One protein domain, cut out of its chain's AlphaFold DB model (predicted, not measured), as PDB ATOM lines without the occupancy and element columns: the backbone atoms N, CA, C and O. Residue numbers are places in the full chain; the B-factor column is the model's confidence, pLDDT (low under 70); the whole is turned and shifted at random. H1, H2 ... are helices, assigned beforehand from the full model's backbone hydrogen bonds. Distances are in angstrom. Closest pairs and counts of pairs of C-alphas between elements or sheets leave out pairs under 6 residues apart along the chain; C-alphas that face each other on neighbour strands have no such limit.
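AT A GLANCE: This is residues 2 to 54 of the 149 residues of the protein "Sec-independent protein translocase TatB" of Corynebacterium flavescens (UniProt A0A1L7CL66). Two helices meet near their ends in an open L, with the shorter H1 as one arm and the longer H2 as the other, and a tight turn at the corner. Beyond that corner, residues 2 to 14 and residues 30 to 54 stand free. The printed part has 53 residues with two named helices, H1 then H2, and no named strand; the class is all helix. It is extended, with a radius of gyration of the C-alphas of 17.5 A, and flat, spanning 50 by 31 by 11 A.

IN THESE COORDINATES: H1, residues 7 to 21, begins at C-alpha 7 (109.861, 167.824, 85.189) and is 20.9 A long from first to last C-alpha. H2, residues 26 to 51, is 36.6 A long and ends at C-alpha 51 (78.174, 139.740, 77.169).

HOW THE PARTS SIT: H1 and H2 are close but not clearly touching; their closest C-alphas, those of Ile 18 and Leu 26, are 6.8 A apart. Their lines are about perpendicular, at 82 degrees. In H1 and H2 every O i to N i+4 pair is within hydrogen-bond range.

THE WHOLE: The two C-alphas farthest apart, those of Thr 8 and Gly 53, are 49.9 A apart. The printed part has no cut, and the link from H1 to H2 is tight. The pLDDT is under 70 at residues 2 to 3 and 51 to 54.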
ATOM      1  N   PHE A   2     101.495 170.944  76.044       66.31
ATOM      2  CA  PHE A   2     102.031 170.195  77.199       66.31
ATOM      3  C   PHE A   2     103.499 169.762  77.063       66.31
ATOM      4  O   PHE A   2     104.133 169.441  78.056       66.31
ATOM      5  N   SER A   3     104.068 169.800  75.854       68.69
ATOM      6  CA  SER A   3     105.485 169.490  75.594       68.69
ATOM      7  C   SER A   3     106.461 170.489  76.232       68.69
ATOM      8  O   SER A   3     107.655 170.228  76.285       68.69
ATOM      9  N   SER A   4     105.950 171.637  76.682       79.06
ATOM     10  CA  SER A   4     106.696 172.669  77.409       79.06
ATOM     11  C   SER A   4     106.620 172.490  78.927       79.06
ATOM     12  O   SER A   4     107.190 173.297  79.649       79.06
ATOM     13  N   ILE A   5     105.891 171.479  79.416       85.56
ATOM     14  CA  ILE A   5     105.828 171.161  80.840       85.56
ATOM     15  C   ILE A   5     107.075 170.338  81.172       85.56
ATOM     16  O   ILE A   5     107.249 169.208  80.712       85.56
ATOM     17  N   GLY A   6     108.007 170.954  81.889       89.75
ATOM     18  CA  GLY A   6     109.199 170.281  82.364       89.75
ATOM     19  C   GLY A   6     108.899 169.405  83.576       89.75
ATOM     20  O   GLY A   6     107.834 169.459  84.199       89.75
ATOM     21  N   TRP A   7     109.891 168.596  83.945       94.06
ATOM     22  CA  TRP A   7     109.861 167.824  85.189       94.06
ATOM     23  C   TRP A   7     109.701 168.721  86.423       94.06
ATOM     24  O   TRP A   7     109.065 168.319  87.397       94.06
ATOM     25  N   THR A   8     110.219 169.949  86.362       94.00
ATOM     26  CA  THR A   8     110.097 170.947  87.426       94.00
ATOM     27  C   THR A   8     108.645 171.376  87.634       94.00
ATOM     28  O   THR A   8     108.163 171.382  88.763       94.00
ATOM     29  N   GLU A   9     107.908 171.672  86.565       93.56
ATOM     30  CA  GLU A   9     106.497 172.056  86.630       93.56
ATOM     31  C   GLU A   9     105.630 170.913  87.172       93.56
ATOM     32  O   GLU A   9     104.748 171.142  88.000       93.56
ATOM     33  N   ILE A  10     105.922 169.670  86.776       94.69
ATOM     34  CA  ILE A  10     105.256 168.475  87.319       94.69
ATOM     35  C   ILE A  10     105.504 168.365  88.829       94.69
ATOM     36  O   ILE A  10     104.563 168.132  89.589       94.69
ATOM     37  N   ALA A  11     106.742 168.580  89.282       95.50
ATOM     38  CA  ALA A  11     107.074 168.567  90.703       95.50
ATOM     39  C   ALA A  11     106.318 169.660  91.479       95.50
ATOM     40  O   ALA A  11     105.786 169.381  92.551       95.50
ATOM     41  N   VAL A  12     106.199 170.872  90.922       96.31
ATOM     42  CA  VAL A  12     105.423 171.970  91.528       96.31
ATOM     43  C   VAL A  12     103.944 171.600  91.665       96.31
ATOM     44  O   VAL A  12     103.356 171.831  92.720       96.31
ATOM     45  N   ILE A  13     103.343 170.984  90.643       95.69
ATOM     46  CA  ILE A  13     101.940 170.540  90.692       95.69
ATOM     47  C   ILE A  13     101.745 169.456  91.754       95.69
ATOM     48  O   ILE A  13     100.786 169.520  92.521       95.69
ATOM     49  N   ILE A  14     102.655 168.480  91.836       94.69
ATOM     50  CA  ILE A  14     102.606 167.432  92.864       94.69
ATOM     51  C   ILE A  14     102.699 168.054  94.258       94.69
ATOM     52  O   ILE A  14     101.934 167.688  95.147       94.69
ATOM     53  N   LEU A  15     103.592 169.023  94.446       95.94
ATOM     54  CA  LEU A  15     103.770 169.706  95.724       95.94
ATOM     55  C   LEU A  15     102.515 170.503  96.104       95.94
ATOM     56  O   LEU A  15     102.038 170.387  97.230       95.94
ATOM     57  N   LEU A  16     101.908 171.223  95.156       96.81
ATOM     58  CA  LEU A  16     100.614 171.882  95.356       96.81
ATOM     59  C   LEU A  16      99.506 170.886  95.717       96.81
ATOM     60  O   LEU A  16      98.748 171.137  96.650       96.81
ATOM     61  N   ALA A  17      99.430 169.746  95.031       94.81
ATOM     62  CA  ALA A  17      98.455 168.704  95.340       94.81
ATOM     63  C   ALA A  17      98.654 168.152  96.762       94.81
ATOM     64  O   ALA A  17      97.676 167.988  97.491       94.81
ATOM     65  N   ILE A  18      99.906 167.933  97.185       95.56
ATOM     66  CA  ILE A  18     100.248 167.537  98.558       95.56
ATOM     67  C   ILE A  18      99.808 168.599  99.566       95.56
ATOM     68  O   ILE A  18      99.283 168.241 100.613       95.56
ATOM     69  N   VAL A  19      99.991 169.888  99.277       95.69
ATOM     70  CA  VAL A  19      99.601 170.971 100.194       95.69
ATOM     71  C   VAL A  19      98.081 171.092 100.311       95.69
ATOM     72  O   VAL A  19      97.566 171.226 101.416       95.69
ATOM     73  N   VAL A  20      97.356 171.020  99.192       95.00
ATOM     74  CA  VAL A  20      95.890 171.162  99.164       95.00
ATOM     75  C   VAL A  20      95.193 169.963  99.806       95.00
ATOM     76  O   VAL A  20      94.253 170.134 100.577       95.00
ATOM     77  N   ILE A  21      95.639 168.748  99.484       94.12
ATOM     78  CA  ILE A  21      95.030 167.504  99.982       94.12
ATOM     79  C   ILE A  21      95.573 167.143 101.372       94.12
ATOM     80  O   ILE A  21      94.856 166.587 102.203       94.12
ATOM     81  N   GLY A  22      96.840 167.459 101.629       94.38
ATOM     82  CA  GLY A  22      97.614 167.024 102.784       94.38
ATOM     83  C   GLY A  22      98.425 165.746 102.493       94.38
ATOM     84  O   GLY A  22      97.894 164.797 101.902       94.38
ATOM     85  N   PRO A  23      99.692 165.658 102.951       92.81
ATOM     86  CA  PRO A  23     100.551 164.491 102.719       92.81
ATOM     87  C   PRO A  23     100.009 163.210 103.362       92.81
ATOM     88  O   PRO A  23     100.208 162.122 102.836       92.81
ATOM     89  N   GLU A  24      99.273 163.335 104.465       94.44
ATOM     90  CA  GLU A  24      98.678 162.197 105.173       94.44
ATOM     91  C   GLU A  24      97.484 161.588 104.426       94.44
ATOM     92  O   GLU A  24      97.181 160.408 104.589       94.44
ATOM     93  N   ARG A  25      96.806 162.379 103.582       94.19
ATOM     94  CA  ARG A  25      95.575 161.966 102.888       94.19
ATOM     95  C   ARG A  25      95.830 161.459 101.475       94.19
ATOM     96  O   ARG A  25      95.106 160.584 101.007       94.19
ATOM     97  N   LEU A  26      96.881 161.946 100.817       94.00
ATOM     98  CA  LEU A  26      97.297 161.476  99.494       94.00
ATOM     99  C   LEU A  26      97.447 159.954  99.344       94.00
ATOM    100  O   LEU A  26      96.925 159.430  98.360       94.00
ATOM    101  N   PRO A  27      98.103 159.212 100.259       91.06
ATOM    102  CA  PRO A  27      98.207 157.758 100.121       91.06
ATOM    103  C   PRO A  27      96.834 157.071 100.140       91.06
ATOM    104  O   PRO A  27      96.630 156.113  99.396       91.06
ATOM    105  N   GLY A  28      95.881 157.599 100.917       95.00
ATOM    106  CA  GLY A  28      94.487 157.148 100.906       95.00
ATOM    107  C   GLY A  28      93.810 157.409  99.559       95.00
ATOM    108  O   GLY A  28      93.300 156.481  98.943       95.00
ATOM    109  N   VAL A  29      93.910 158.637  99.035       94.62
ATOM    110  CA  VAL A  29      93.327 159.007  97.728       94.62
ATOM    111  C   VAL A  29      93.886 158.145  96.592       94.62
ATOM    112  O   VAL A  29      93.144 157.700  95.719       94.62
ATOM    113  N   ILE A  30      95.193 157.871  96.594       94.81
ATOM    114  CA  ILE A  30      95.818 156.998  95.592       94.81
ATOM    115  C   ILE A  30      95.263 155.571  95.698       94.81
ATOM    116  O   ILE A  30      95.008 154.941  94.667       94.81
ATOM    117  N   ALA A  31      95.064 155.060  96.916       96.00
ATOM    118  CA  ALA A  31      94.462 153.749  97.132       96.00
ATOM    119  C   ALA A  31      93.022 153.699  96.596       96.00
ATOM    120  O   ALA A  31      92.685 152.759  95.874       96.00
ATOM    121  N   ASP A  32      92.226 154.736  96.854       96.44
ATOM    122  CA  ASP A  32      90.842 154.845  96.385       96.44
ATOM    123  C   ASP A  32      90.761 154.911  94.858       96.44
ATOM    124  O   ASP A  32      90.020 154.150  94.234       96.44
ATOM    125  N   VAL A  33      91.581 155.757  94.223       96.62
ATOM    126  CA  VAL A  33      91.656 155.863  92.756       96.62
ATOM    127  C   VAL A  33      92.083 154.532  92.145       96.62
ATOM    128  O   VAL A  33      91.491 154.069  91.167       96.62
ATOM    129  N   ARG A  34      93.087 153.868  92.725       96.81
ATOM    130  CA  ARG A  34      93.548 152.562  92.246       96.81
ATOM    131  C   ARG A  34      92.462 151.498  92.389       96.81
ATOM    132  O   ARG A  34      92.281 150.704  91.464       96.81
ATOM    133  N   ALA A  35      91.744 151.481  93.510       97.06
ATOM    134  CA  ALA A  35      90.633 150.570  93.747       97.06
ATOM    135  C   ALA A  35      89.483 150.824  92.762       97.06
ATOM    136  O   ALA A  35      88.976 149.873  92.173       97.06
ATOM    137  N   ALA A  36      89.140 152.088  92.506       97.44
ATOM    138  CA  ALA A  36      88.125 152.474  91.532       97.44
ATOM    139  C   ALA A  36      88.500 152.031  90.110       97.44
ATOM    140  O   ALA A  36      87.689 151.412  89.422       97.44
ATOM    141  N   ILE A  37      89.747 152.258  89.682       97.25
ATOM    142  CA  ILE A  37      90.238 151.801  88.373       97.25
ATOM    143  C   ILE A  37      90.211 150.272  88.288       97.25
ATOM    144  O   ILE A  37      89.820 149.714  87.262       97.25
ATOM    145  N   TYR A  38      90.626 149.581  89.351       96.62
ATOM    146  CA  TYR A  38      90.600 148.122  89.396       96.62
ATOM    147  C   TYR A  38      89.168 147.583  89.309       96.62
ATOM    148  O   TYR A  38      88.905 146.679  88.517       96.62
ATOM    149  N   ALA A  39      88.239 148.170  90.065       96.12
ATOM    150  CA  ALA A  39      86.825 147.823  90.035       96.12
ATOM    151  C   ALA A  39      86.216 148.078  88.653       96.12
ATOM    152  O   ALA A  39      85.568 147.187  88.113       96.12
ATOM    153  N   ALA A  40      86.499 149.227  88.034       95.75
ATOM    154  CA  ALA A  40      86.045 149.547  86.684       95.75
ATOM    155  C   ALA A  40      86.574 148.539  85.653       95.75
ATOM    156  O   ALA A  40      85.800 147.975  84.885       95.75
ATOM    157  N   ARG A  41      87.880 148.233  85.673       93.94
ATOM    158  CA  ARG A  41      88.468 147.209  84.791       93.94
ATOM    159  C   ARG A  41      87.841 145.835  85.018       93.94
ATOM    160  O   ARG A  41      87.540 145.140  84.054       93.94
ATOM    161  N   LYS A  42      87.639 145.439  86.277       93.44
ATOM    162  CA  LYS A  42      87.017 144.159  86.630       93.44
ATOM    163  C   LYS A  42      85.563 144.098  86.163       93.44
ATOM    164  O   LYS A  42      85.175 143.082  85.605       93.44
ATOM    165  N   ALA A  43      84.802 145.175  86.331       90.94
ATOM    166  CA  ALA A  43      83.425 145.286  85.863       90.94
ATOM    167  C   ALA A  43      83.339 145.200  84.335       90.94
ATOM    168  O   ALA A  43      82.538 144.427  83.828       90.94
ATOM    169  N   ILE A  44      84.215 145.900  83.604       88.12
ATOM    170  CA  ILE A  44      84.300 145.810  82.136       88.12
ATOM    171  C   ILE A  44      84.643 144.383  81.697       88.12
ATOM    172  O   ILE A  44      84.012 143.854  80.790       88.12
ATOM    173  N   ASN A  45      85.624 143.741  82.337       87.75
ATOM    174  CA  ASN A  45      86.017 142.375  81.995       87.75
ATOM    175  C   ASN A  45      84.914 141.355  82.313       87.75
ATOM    176  O   ASN A  45      84.719 140.425  81.536       87.75
ATOM    177  N   ASN A  46      84.197 141.531  83.425       86.69
ATOM    178  CA  ASN A  46      83.084 140.668  83.812       86.69
ATOM    179  C   ASN A  46      81.885 140.857  82.878       86.69
ATOM    180  O   ASN A  46      81.370 139.883  82.346       86.69
ATOM    181  N   ALA A  47      81.522 142.109  82.587       83.81
ATOM    182  CA  ALA A  47      80.497 142.434  81.604       83.81
ATOM    183  C   ALA A  47      80.880 141.896  80.223       83.81
ATOM    184  O   ALA A  47      80.050 141.308  79.562       83.81
ATOM    185  N   LYS A  48      82.143 142.000  79.794       78.38
ATOM    186  CA  LYS A  48      82.612 141.381  78.546       78.38
ATOM    187  C   LYS A  48      82.515 139.853  78.570       78.38
ATOM    188  O   LYS A  48      82.279 139.259  77.528       78.38
ATOM    189  N   ALA A  49      82.720 139.205  79.716       80.31
ATOM    190  CA  ALA A  49      82.593 137.754  79.842       80.31
ATOM    191  C   ALA A  49      81.125 137.297  79.788       80.31
ATOM    192  O   ALA A  49      80.832 136.322  79.104       80.31
ATOM    193  N   GLU A  50      80.219 138.023  80.448       71.81
ATOM    194  CA  GLU A  50      78.768 137.783  80.406       71.81
ATOM    195  C   GLU A  50      78.184 138.128  79.030       71.81
ATOM    196  O   GLU A  50      77.453 137.343  78.435       71.81
ATOM    197  N   LEU A  51      78.603 139.261  78.472       63.56
ATOM    198  CA  LEU A  51      78.174 139.740  77.169       63.56
ATOM    199  C   LEU A  51      78.912 139.041  76.029       63.56
ATOM    200  O   LEU A  51      78.448 139.151  74.919       63.56
ATOM    201  N   ASN A  52      79.999 138.282  76.183       62.72
ATOM    202  CA  ASN A  52      80.608 137.574  75.036       62.72
ATOM    203  C   ASN A  52      79.635 136.575  74.354       62.72
ATOM    204  O   ASN A  52      79.927 136.112  73.255       62.72
ATOM    205  N   GLY A  53      78.484 136.267  74.971       60.78
ATOM    206  CA  GLY A  53      77.337 135.618  74.319       60.78
ATOM    207  C   GLY A  53      76.395 136.552  73.528       60.78
ATOM    208  O   GLY A  53      75.667 136.072  72.670       60.78
ATOM    209  N   GLU A  54      76.427 137.867  73.769       59.47
ATOM    210  CA  GLU A  54      75.507 138.913  73.271       59.47
ATOM    211  C   GLU A  54      76.223 140.160  72.642       59.47
ATOM    212  O   GLU A  54      75.592 141.016  72.033       59.47
TER     213      GLU A  54